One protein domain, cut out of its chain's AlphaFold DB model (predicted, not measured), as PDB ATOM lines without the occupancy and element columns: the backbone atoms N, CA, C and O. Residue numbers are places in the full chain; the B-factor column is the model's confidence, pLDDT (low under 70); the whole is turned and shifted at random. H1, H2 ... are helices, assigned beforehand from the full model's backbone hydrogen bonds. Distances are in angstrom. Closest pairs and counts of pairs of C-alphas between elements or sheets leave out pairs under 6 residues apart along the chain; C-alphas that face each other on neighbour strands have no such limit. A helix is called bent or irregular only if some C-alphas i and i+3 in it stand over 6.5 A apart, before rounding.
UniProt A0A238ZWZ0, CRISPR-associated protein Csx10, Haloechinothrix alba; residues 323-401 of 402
ATOM      1  N   GLU A 323     -45.663  28.570 -20.486       56.00
ATOM      2  CA  GLU A 323     -46.290  27.752 -19.445       56.00
ATOM      3  C   GLU A 323     -46.217  26.233 -19.700       56.00
ATOM      4  O   GLU A 323     -45.843  25.487 -18.804       56.00
ATOM      5  N   ALA A 324     -46.480  25.748 -20.915       60.34
ATOM      6  CA  ALA A 324     -46.358  24.323 -21.239       60.34
ATOM      7  C   ALA A 324     -44.896  23.845 -21.230       60.34
ATOM      8  O   ALA A 324     -44.609  22.729 -20.779       60.34
ATOM      9  N   ILE A 325     -43.966  24.692 -21.693       68.12
ATOM     10  CA  ILE A 325     -42.524  24.456 -21.571       68.12
ATOM     11  C   ILE A 325     -42.194  24.364 -20.086       68.12
ATOM     12  O   ILE A 325     -41.791  23.314 -19.606       68.12
ATOM     13  N   THR A 326     -42.421  25.436 -19.340       70.38
ATOM     14  CA  THR A 326     -42.041  25.570 -17.933       70.38
ATOM     15  C   THR A 326     -42.723  24.552 -17.024       70.38
ATOM     16  O   THR A 326     -42.063  24.010 -16.145       70.38
ATOM     17  N   GLY A 327     -43.976  24.181 -17.281       71.25
ATOM     18  CA  GLY A 327     -44.662  23.079 -16.607       71.25
ATOM     19  C   GLY A 327     -43.984  21.734 -16.866       71.25
ATOM     20  O   GLY A 327     -43.766  20.963 -15.934       71.25
ATOM     21  N   THR A 328     -43.544  21.481 -18.103       78.56
ATOM     22  CA  THR A 328     -42.738  20.289 -18.418       78.56
ATOM     23  C   THR A 328     -41.332  20.364 -17.818       78.56
ATOM     24  O   THR A 328     -40.759  19.331 -17.488       78.56
ATOM     25  N   LEU A 329     -40.771  21.567 -17.660       83.19
ATOM     26  CA  LEU A 329     -39.450  21.801 -17.071       83.19
ATOM     27  C   LEU A 329     -39.453  21.855 -15.542       83.19
ATOM     28  O   LEU A 329     -38.384  21.774 -14.940       83.19
ATOM     29  N   ALA A 330     -40.617  21.974 -14.904       83.88
ATOM     30  CA  ALA A 330     -40.747  22.094 -13.456       83.88
ATOM     31  C   ALA A 330     -39.991  20.995 -12.679       83.88
ATOM     32  O   ALA A 330     -39.314  21.349 -11.710       83.88
ATOM     33  N   PRO A 331     -39.978  19.714 -13.110       86.50
ATOM     34  CA  PRO A 331     -39.185  18.676 -12.450       86.50
ATOM     35  C   PRO A 331     -37.674  18.953 -12.420       86.50
ATOM     36  O   PRO A 331     -37.000  18.531 -11.483       86.50
ATOM     37  N   LEU A 332     -37.123  19.692 -13.396       84.62
ATOM     38  CA  LEU A 332     -35.693  20.032 -13.412       84.62
ATOM     39  C   LEU A 332     -35.302  20.932 -12.246       84.62
ATOM     40  O   LEU A 332     -34.158  20.873 -11.813       84.62
ATOM     41  N   ARG A 333     -36.231  21.718 -11.691       83.69
ATOM     42  CA  ARG A 333     -35.959  22.560 -10.515       83.69
ATOM     43  C   ARG A 333     -35.579  21.733  -9.285       83.69
ATOM     44  O   ARG A 333     -34.803  22.192  -8.460       83.69
ATOM     45  N   GLY A 334     -36.082  20.500  -9.186       79.75
ATOM     46  CA  GLY A 334     -35.701  19.538  -8.149       79.75
ATOM     47  C   GLY A 334     -34.494  18.667  -8.515       79.75
ATOM     48  O   GLY A 334     -34.116  17.783  -7.745       79.75
ATOM     49  N   TRP A 335     -33.892  18.860  -9.692       86.19
ATOM     50  CA  TRP A 335     -32.760  18.056 -10.137       86.19
ATOM     51  C   TRP A 335     -31.472  18.530  -9.464       86.19
ATOM     52  O   TRP A 335     -31.000  19.639  -9.697       86.19
ATOM     53  N   ARG A 336     -30.857  17.655  -8.658       83.88
ATOM     54  CA  ARG A 336     -29.652  17.958  -7.861       83.88
ATOM     55  C   ARG A 336     -28.481  18.530  -8.674       83.88
ATOM     56  O   ARG A 336     -27.676  19.273  -8.124       83.88
ATOM     57  N   LEU A 337     -28.376  18.185  -9.958       82.94
ATOM     58  CA  LEU A 337     -27.301  18.649 -10.844       82.94
ATOM     59  C   LEU A 337     -27.626  19.968 -11.561       82.94
ATOM     60  O   LEU A 337     -26.735  20.539 -12.191       82.94
ATOM     61  N   LEU A 338     -28.859  20.481 -11.455       83.88
ATOM     62  CA  LEU A 338     -29.272  21.708 -12.136       83.88
ATOM     63  C   LEU A 338     -28.343  22.903 -11.836       83.88
ATOM     64  O   LEU A 338     -27.956  23.567 -12.795       83.88
ATOM     65  N   PRO A 339     -27.904  23.169 -10.585       85.94
ATOM     66  CA  PRO A 339     -27.018  24.302 -10.307       85.94
ATOM     67  C   PRO A 339     -25.689  24.246 -11.071       85.94
ATOM     68  O   PRO A 339     -25.234  25.265 -11.583       85.94
ATOM     69  N   SER A 340     -25.086  23.059 -11.198       86.25
ATOM     70  CA  SER A 340     -23.850  22.868 -11.971       86.25
ATOM     71  C   SER A 340     -24.075  22.876 -13.485       86.25
ATOM     72  O   SER A 340     -23.156  23.190 -14.237       86.25
ATOM     73  N   GLU A 341     -25.285  22.543 -13.940       86.81
ATOM     74  CA  GLU A 341     -25.630  22.463 -15.361       86.81
ATOM     75  C   GLU A 341     -26.143  23.792 -15.938       86.81
ATOM     76  O   GLU A 341     -25.968  24.037 -17.128       86.81
ATOM     77  N   LEU A 342     -26.707  24.693 -15.126       87.06
ATOM     78  CA  LEU A 342     -27.225  25.996 -15.574       87.06
ATOM     79  C   LEU A 342     -26.208  26.845 -16.366       87.06
ATOM     80  O   LEU A 342     -26.566  27.328 -17.443       87.06
ATOM     81  N   PRO A 343     -24.936  26.999 -15.936       88.38
ATOM     82  CA  PRO A 343     -23.936  27.721 -16.727       88.38
ATOM     83  C   PRO A 343     -23.688  27.092 -18.105       88.38
ATOM     84  O   PRO A 343     -23.519  27.799 -19.096       88.38
ATOM     85  N   ILE A 344     -23.716  25.760 -18.188       86.31
ATOM     86  CA  ILE A 344     -23.507  25.010 -19.435       86.31
ATOM     87  C   ILE A 344     -24.725  25.160 -20.346       86.31
ATOM     88  O   ILE A 344     -24.589  25.415 -21.544       86.31
ATOM     89  N   LEU A 345     -25.924  25.074 -19.769       87.00
ATOM     90  CA  LEU A 345     -27.169  25.337 -20.470       87.00
ATOM     91  C   LEU A 345     -27.212  26.778 -21.002       87.00
ATOM     92  O   LEU A 345     -27.690  26.972 -22.115       87.00
ATOM     93  N   ARG A 346     -26.662  27.778 -20.301       86.69
ATOM     94  CA  ARG A 346     -26.498  29.141 -20.847       86.69
ATOM     95  C   ARG A 346     -25.505  29.196 -22.008       86.69
ATOM     96  O   ARG A 346     -25.795  29.826 -23.024       86.69
ATOM     97  N   GLU A 347     -24.356  28.532 -21.903       85.19
ATOM     98  CA  GLU A 347     -23.385  28.455 -23.010       85.19
ATOM     99  C   GLU A 347     -23.992  27.801 -24.259       85.19
ATOM    100  O   GLU A 347     -23.741  28.237 -25.386       85.19
ATOM    101  N   ARG A 348     -24.893  26.830 -24.078       84.00
ATOM    102  CA  ARG A 348     -25.663  26.249 -25.180       84.00
ATOM    103  C   ARG A 348     -26.484  27.292 -25.940       84.00
ATOM    104  O   ARG A 348     -26.569  27.191 -27.159       84.00
ATOM    105  N   ALA A 349     -27.038  28.316 -25.287       81.19
ATOM    106  CA  ALA A 349     -27.759  29.381 -25.991       81.19
ATOM    107  C   ALA A 349     -26.853  30.124 -26.989       81.19
ATOM    108  O   ALA A 349     -27.274  30.440 -28.103       81.19
ATOM    109  N   LYS A 350     -25.575  30.325 -26.637       79.81
ATOM    110  CA  LYS A 350     -24.571  30.901 -27.545       79.81
ATOM    111  C   LYS A 350     -24.257  29.958 -28.708       79.81
ATOM    112  O   LYS A 350     -24.071  30.427 -29.830       79.81
ATOM    113  N   ALA A 351     -24.214  28.648 -28.464       77.12
ATOM    114  CA  ALA A 351     -24.044  27.646 -29.518       77.12
ATOM    115  C   ALA A 351     -25.251  27.614 -30.473       77.12
ATOM    116  O   ALA A 351     -25.057  27.679 -31.687       77.12
ATOM    117  N   LEU A 352     -26.480  27.639 -29.939       72.12
ATOM    118  CA  LEU A 352     -27.718  27.742 -30.719       72.12
ATOM    119  C   LEU A 352     -27.737  29.002 -31.591       72.12
ATOM    120  O   LEU A 352     -28.103  28.929 -32.762       72.12
ATOM    121  N   HIS A 353     -27.285  30.141 -31.058       70.50
ATOM    122  CA  HIS A 353     -27.191  31.394 -31.811       70.50
ATOM    123  C   HIS A 353     -26.245  31.289 -33.018       70.50
ATOM    124  O   HIS A 353     -26.480  31.909 -34.052       70.50
ATOM    125  N   ARG A 354     -25.202  30.457 -32.916       73.19
ATOM    126  CA  ARG A 354     -24.256  30.168 -34.007       73.19
ATOM    127  C   ARG A 354     -24.704  29.018 -34.914       73.19
ATOM    128  O   ARG A 354     -23.963  28.649 -35.816       73.19
ATOM    129  N   GLY A 355     -25.885  28.442 -34.677       60.72
ATOM    130  CA  GLY A 355     -26.380  27.271 -35.407       60.72
ATOM    131  C   GLY A 355     -25.648  25.967 -35.078       60.72
ATOM    132  O   GLY A 355     -25.835  24.983 -35.782       60.72
ATOM    133  N   ASN A 356     -24.833  25.936 -34.020       69.69
ATOM    134  CA  ASN A 356     -24.084  24.750 -33.615       69.69
ATOM    135  C   ASN A 356     -24.880  23.929 -32.597       69.69
ATOM    136  O   ASN A 356     -25.379  24.459 -31.603       69.69
ATOM    137  N   GLN A 357     -24.938  22.613 -32.808       60.38
ATOM    138  CA  GLN A 357     -25.526  21.671 -31.858       60.38
ATOM    139  C   GLN A 357     -24.418  21.011 -31.036       60.38
ATOM    140  O   GLN A 357     -23.614  20.250 -31.566       60.38
ATOM    141  N   VAL A 358     -24.379  21.279 -29.730       62.50
ATOM    142  CA  VAL A 358     -23.488  20.572 -28.796       62.50
ATOM    143  C   VAL A 358     -24.339  19.967 -27.683       62.50
ATOM    144  O   VAL A 358     -24.275  20.366 -26.526       62.50
ATOM    145  N   ASP A 359     -25.180  19.004 -28.065       70.38
ATOM    146  CA  ASP A 359     -26.102  18.320 -27.147       70.38
ATOM    147  C   ASP A 359     -25.554  16.958 -26.675       70.38
ATOM    148  O   ASP A 359     -26.139  16.312 -25.806       70.38
ATOM    149  N   SER A 360     -24.402  16.522 -27.207       68.00
ATOM    150  CA  SER A 360     -23.787  15.208 -26.943       68.00
ATOM    151  C   SER A 360     -23.498  14.952 -25.461       68.00
ATOM    152  O   SER A 360     -23.572  13.813 -25.004       68.00
ATOM    153  N   ARG A 361     -23.252  16.008 -24.680       69.62
ATOM    154  CA  ARG A 361     -23.070  15.934 -23.222       69.62
ATOM    155  C   ARG A 361     -24.324  15.444 -22.488       69.62
ATOM    156  O   ARG A 361     -24.208  14.744 -21.487       69.62
ATOM    157  N   TYR A 362     -25.510  15.761 -23.004       68.75
ATOM    158  CA  TYR A 362     -26.788  15.347 -22.420       68.75
ATOM    159  C   TYR A 362     -27.263  13.982 -22.923       68.75
ATOM    160  O   TYR A 362     -28.174  13.408 -22.333       68.75
ATOM    161  N   ALA A 363     -26.618  13.418 -23.952       63.94
ATOM    162  CA  ALA A 363     -26.956  12.095 -24.474       63.94
ATOM    163  C   ALA A 363     -26.867  11.015 -23.384       63.94
ATOM    164  O   ALA A 363     -27.743  10.160 -23.301       63.94
ATOM    165  N   LYS A 364     -25.870  11.111 -22.489       59.88
ATOM    166  CA  LYS A 364     -25.728  10.203 -21.343       59.88
ATOM    167  C   LYS A 364     -26.879  10.363 -20.345       59.88
ATOM    168  O   LYS A 364     -27.504   9.375 -20.001       59.88
ATOM    169  N   ALA A 365     -27.236  11.593 -19.967       60.03
ATOM    170  CA  ALA A 365     -28.358  11.861 -19.056       60.03
ATOM    171  C   ALA A 365     -29.735  11.469 -19.638       60.03
ATOM    172  O   ALA A 365     -30.679  11.234 -18.891       60.03
ATOM    173  N   MET A 366     -29.865  11.403 -20.968       56.88
ATOM    174  CA  MET A 366     -31.091  10.978 -21.657       56.88
ATOM    175  C   MET A 366     -31.225   9.453 -21.817       56.88
ATOM    176  O   MET A 366     -32.328   9.006 -22.156       56.88
ATOM    177  N   LEU A 367     -30.131   8.707 -21.610       54.56
ATOM    178  CA  LEU A 367     -30.000   7.247 -21.750       54.56
ATOM    179  C   LEU A 367     -29.696   6.533 -20.419       54.56
ATOM    180  O   LEU A 367     -29.597   5.313 -20.396       54.56
ATOM    181  N   ASP A 368     -29.495   7.280 -19.335       64.44
ATOM    182  CA  ASP A 368     -29.168   6.742 -18.017       64.44
ATOM    183  C   ASP A 368     -30.454   6.406 -17.246       64.44
ATOM    184  O   ASP A 368     -31.202   7.305 -16.849       64.44
ATOM    185  N   ASP A 369     -30.697   5.113 -17.018       58.84
ATOM    186  CA  ASP A 369     -31.872   4.594 -16.303       58.84
ATOM    187  C   ASP A 369     -31.931   5.027 -14.824       58.84
ATOM    188  O   ASP A 369     -32.966   4.882 -14.172       58.84
ATOM    189  N   THR A 370     -30.850   5.596 -14.276       66.69
ATOM    190  CA  THR A 370     -30.839   6.161 -12.915       66.69
ATOM    191  C   THR A 370     -31.465   7.558 -12.839       66.69
ATOM    192  O   THR A 370     -31.777   8.049 -11.747       66.69
ATOM    193  N   VAL A 371     -31.693   8.214 -13.982       73.25
ATOM    194  CA  VAL A 371     -32.359   9.518 -14.055       73.25
ATOM    195  C   VAL A 371     -33.870   9.317 -14.033       73.25
ATOM    196  O   VAL A 371     -34.431   8.597 -14.857       73.25
ATOM    197  N   ARG A 372     -34.565  10.014 -13.122       79.19
ATOM    198  CA  ARG A 372     -36.035   9.965 -13.052       79.19
ATOM    199  C   ARG A 372     -36.644  10.254 -14.438       79.19
ATOM    200  O   ARG A 372     -36.276  11.267 -15.043       79.19
ATOM    201  N   PRO A 373     -37.614   9.454 -14.924       76.81
ATOM    202  CA  PRO A 373     -38.180   9.604 -16.270       76.81
ATOM    203  C   PRO A 373     -38.712  11.011 -16.582       76.81
ATOM    204  O   PRO A 373     -38.597  11.498 -17.705       76.81
ATOM    205  N   GLU A 374     -39.255  11.692 -15.574       78.12
ATOM    206  CA  GLU A 374     -39.715  13.083 -15.644       78.12
ATOM    207  C   GLU A 374     -38.582  14.099 -15.885       78.12
ATOM    208  O   GLU A 374     -38.760  15.026 -16.671       78.12
ATOM    209  N   ILE A 375     -37.399  13.897 -15.290       83.56
ATOM    210  CA  ILE A 375     -36.203  14.732 -15.498       83.56
ATOM    211  C   ILE A 375     -35.665  14.494 -16.906       83.56
ATOM    212  O   ILE A 375     -35.380  15.449 -17.627       83.56
ATOM    213  N   ALA A 376     -35.592  13.229 -17.332       77.19
ATOM    214  CA  ALA A 376     -35.185  12.886 -18.688       77.19
ATOM    215  C   ALA A 376     -36.121  13.540 -19.713       77.19
ATOM    216  O   ALA A 376     -35.643  14.218 -20.622       77.19
ATOM    217  N   ARG A 377     -37.448  13.412 -19.539       77.00
ATOM    218  CA  ARG A 377     -38.475  14.063 -20.376       77.00
ATOM    219  C   ARG A 377     -38.299  15.580 -20.420       77.00
ATOM    220  O   ARG A 377     -38.295  16.147 -21.512       77.00
ATOM    221  N   ALA A 378     -38.129  16.216 -19.267       79.88
ATOM    222  CA  ALA A 378     -37.952  17.657 -19.160       79.88
ATOM    223  C   ALA A 378     -36.671  18.142 -19.862       79.88
ATOM    224  O   ALA A 378     -36.720  19.104 -20.629       79.88
ATOM    225  N   LEU A 379     -35.550  17.428 -19.704       82.56
ATOM    226  CA  LEU A 379     -34.317  17.691 -20.452       82.56
ATOM    227  C   LEU A 379     -34.531  17.549 -21.962       82.56
ATOM    228  O   LEU A 379     -34.074  18.407 -22.714       82.56
ATOM    229  N   ARG A 380     -35.266  16.524 -22.429       74.75
ATOM    230  CA  ARG A 380     -35.556  16.374 -23.872       74.75
ATOM    231  C   ARG A 380     -36.304  17.587 -24.409       74.75
ATOM    232  O   ARG A 380     -35.969  18.068 -25.486       74.75
ATOM    233  N   VAL A 381     -37.293  18.077 -23.661       74.31
ATOM    234  CA  VAL A 381     -38.075  19.257 -24.049       74.31
ATOM    235  C   VAL A 381     -37.196  20.500 -24.071       74.31
ATOM    236  O   VAL A 381     -37.179  21.181 -25.090       74.31
ATOM    237  N   LEU A 382     -36.405  20.755 -23.023       82.12
ATOM    238  CA  LEU A 382     -35.484  21.898 -22.969       82.12
ATOM    239  C   LEU A 382     -34.503  21.902 -24.150       82.12
ATOM    240  O   LEU A 382     -34.320  22.919 -24.817       82.12
ATOM    241  N   LEU A 383     -33.891  20.753 -24.435       80.88
ATOM    242  CA  LEU A 383     -32.902  20.610 -25.505       80.88
ATOM    243  C   LEU A 383     -33.543  20.625 -26.901       80.88
ATOM    244  O   LEU A 383     -32.896  21.025 -27.870       80.88
ATOM    245  N   ALA A 384     -34.819  20.261 -27.029       70.44
ATOM    246  CA  ALA A 384     -35.554  20.380 -28.284       70.44
ATOM    247  C   ALA A 384     -35.862  21.840 -28.664       70.44
ATOM    248  O   ALA A 384     -36.134  22.107 -29.837       70.44
ATOM    249  N   ILE A 385     -35.784  22.794 -27.724       72.31
ATOM    250  CA  ILE A 385     -35.955  24.218 -28.025       72.31
ATOM    251  C   ILE A 385     -34.723  24.708 -28.797       72.31
ATOM    252  O   ILE A 385     -33.600  24.733 -28.285       72.31
ATOM    253  N   ARG A 386     -34.950  25.070 -30.065       66.69
ATOM    254  CA  ARG A 386     -33.934  25.622 -30.983       66.69
ATOM    255  C   ARG A 386     -34.018  27.137 -31.135       66.69
ATOM    256  O   ARG A 386     -33.051  27.760 -31.558       66.69
ATOM    257  N   ASP A 387     -35.170  27.711 -30.810       68.00
ATOM    258  CA  ASP A 387     -35.344  29.155 -30.743       68.00
ATOM    259  C   ASP A 387     -34.566  29.686 -29.533       68.00
ATOM    260  O   ASP A 387     -34.830  29.282 -28.400       68.00
ATOM    261  N   VAL A 388     -33.555  30.521 -29.788       74.62
ATOM    262  CA  VAL A 388     -32.631  31.004 -28.750       74.62
ATOM    263  C   VAL A 388     -33.380  31.787 -27.681       74.62
ATOM    264  O   VAL A 388     -33.093  31.608 -26.503       74.62
ATOM    265  N   ASP A 389     -34.347  32.612 -28.077       69.25
ATOM    266  CA  ASP A 389     -35.102  33.446 -27.148       69.25
ATOM    267  C   ASP A 389     -35.975  32.574 -26.235       69.25
ATOM    268  O   ASP A 389     -35.854  32.655 -25.015       69.25
ATOM    269  N   ARG A 390     -36.742  31.630 -26.796       69.25
ATOM    270  CA  ARG A 390     -37.544  30.682 -25.995       69.25
ATOM    271  C   ARG A 390     -36.691  29.774 -25.121       69.25
ATOM    272  O   ARG A 390     -37.111  29.384 -24.033       69.25
ATOM    273  N   TYR A 391     -35.511  29.394 -25.601       80.38
ATOM    274  CA  TYR A 391     -34.573  28.609 -24.813       80.38
ATOM    275  C   TYR A 391     -34.059  29.441 -23.630       80.38
ATOM    276  O   TYR A 391     -34.037  28.945 -22.508       80.38
ATOM    277  N   MET A 392     -33.732  30.718 -23.840       82.38
ATOM    278  CA  MET A 392     -33.336  31.630 -22.763       82.38
ATOM    279  C   MET A 392     -34.468  31.907 -21.766       82.38
ATOM    280  O   MET A 392     -34.199  31.973 -20.565       82.38
ATOM    281  N   ASP A 393     -35.719  31.987 -22.216       76.31
ATOM    282  CA  ASP A 393     -36.887  32.091 -21.329       76.31
ATOM    283  C   ASP A 393     -37.034  30.834 -20.456       76.31
ATOM    284  O   ASP A 393     -37.263  30.917 -19.247       76.31
ATOM    285  N   ALA A 394     -36.830  29.656 -21.051       82.38
ATOM    286  CA  ALA A 394     -36.829  28.381 -20.344       82.38
ATOM    287  C   ALA A 394     -35.695  28.281 -19.307       82.38
ATOM    288  O   ALA A 394     -35.929  27.824 -18.187       82.38
ATOM    289  N   ILE A 395     -34.487  28.752 -19.638       87.75
ATOM    290  CA  ILE A 395     -33.371  28.840 -18.682       87.75
ATOM    291  C   ILE A 395     -33.692  29.826 -17.555       87.75
ATOM    292  O   ILE A 395     -33.551  29.476 -16.385       87.75
ATOM    293  N   SER A 396     -34.220  31.006 -17.880       83.50
ATOM    294  CA  SER A 396     -34.628  32.008 -16.885       83.50
ATOM    295  C   SER A 396     -35.681  31.459 -15.916       83.50
ATOM    296  O   SER A 396     -35.644  31.742 -14.720       83.50
ATOM    297  N   PHE A 397     -36.610  30.627 -16.396       83.38
ATOM    298  CA  PHE A 397     -37.554  29.924 -15.527       83.38
ATOM    299  C   PHE A 397     -36.865  28.954 -14.559       83.38
ATOM    300  O   PHE A 397     -37.269  28.879 -13.397       83.38
ATOM    301  N   LEU A 398     -35.860  28.202 -15.007       84.25
ATOM    302  CA  LEU A 398     -35.126  27.265 -14.150       84.25
ATOM    303  C   LEU A 398     -34.305  27.990 -13.075       84.25
ATOM    304  O   LEU A 398     -34.164  27.472 -11.972       84.25
ATOM    305  N   GLU A 399     -33.829  29.198 -13.372       83.88
ATOM    306  CA  GLU A 399     -33.044  30.029 -12.451       83.88
ATOM    307  C   GLU A 399     -33.882  30.677 -11.352       83.88
ATOM    308  O   GLU A 399     -33.430  30.753 -10.218       83.88
ATOM    309  N   ARG A 400     -35.129  31.069 -11.644       76.31
ATOM    310  CA  ARG A 400     -36.060  31.658 -10.656       76.31
ATOM    311  C   ARG A 400     -36.502  30.695  -9.535       76.31
ATOM    312  O   ARG A 400     -37.399  31.037  -8.772       76.31
ATOM    313  N   ALA A 401     -35.970  29.473  -9.497       57.44
ATOM    314  CA  ALA A 401     -36.227  28.473  -8.459       57.44
ATOM    315  C   ALA A 401     -35.052  28.268  -7.488       57.44
ATOM    316  O   ALA A 401     -35.171  27.440  -6.585       57.44
TER     317      ALA A 401
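This is residues 323 to 401 of the 402 residues of the protein "CRISPR-associated protein Csx10" of Haloechinothrix alba (UniProt A0A238ZWZ0). Five helices stand in a curved row, like a horseshoe, in the order H2, H5, H1, H4, H3 by their contacts. H2 and H5 lie side by side in opposite directions, H1 packs slantwise on both H5 and H4, and the short H3 forms a hairpin with H4; between the two ends of the row, H2 and H3, there is no contact. The printed part has 79 residues, with the named helices H1 to H5 in that order along the chain and no named strand; its class is all helix. It is compact, with a radius of gyration of the C-alphas of 11.6 A, and spans 33 by 26 by 21 A.

H1, residues 323 to 334, touches H4, residues 373 to 384, at a steep tilt of 53 degrees, opposite ways; their closest C-alphas, those of Leu 329 and Ala 378, are 4.9 A apart. H1 also touches H5, residues 388 to 399, but H5 does so with residues 394 to 398 alone. Their closest C-alphas are those of Arg 333 and Leu 398, 6.0 A apart, and they run the same way at a steep tilt of 43 degrees. H2, residues 338 to 353, touches H5 at a shallow tilt of 10 degrees, opposite ways, with the C-alphas of Ala 349 and Val 388 closest at 5.8 A. H1 and H2 are close but not clearly touching, with the C-alphas of Leu 332 and Leu 338 closest at 6.8 A. H3, residues 360 to 367, is apart from H2 and forms a helical hairpin with H4, at a shallow tilt of 30 degrees. H4 touches H3 with residues 376 to 380 alone, and the C-alphas of Met 366 and Ala 376 are closest at 5.4 A. The helix packing is part aligned, part crossed: two of four touching pairs are at a shallow tilt. Every O i to N i+4 pair is within hydrogen-bond range in H4 and H5, against 4 of 8 in H1, 8 of 12 in H2 and 2 of 4 in H3.

H1 begins at C-alpha 323 (-46.290, 27.752, -19.445) and measures 17.5 A; it is irregular, with C-alphas 328 and 331 7.1 A apart. H2, the longest, measures 22.0 A and is only just irregular, with C-alphas 340 and 343 6.8 A apart. H3 measures 11.4 A and is only just irregular, with C-alphas 361 and 364 6.6 A apart. H4 measures 16.4 A. H5 measures 16.3 A and ends at C-alpha 399 (-33.044, 30.029, -12.451).

The C-alphas farthest apart, those of Arg 354 and Thr 370, are 32.6 A apart. The printed part has no cut and no long link. The mean pLDDT of the printed part is 75.5, and 23 residues are under 70, among them residues 355 to 358 and 360 to 370.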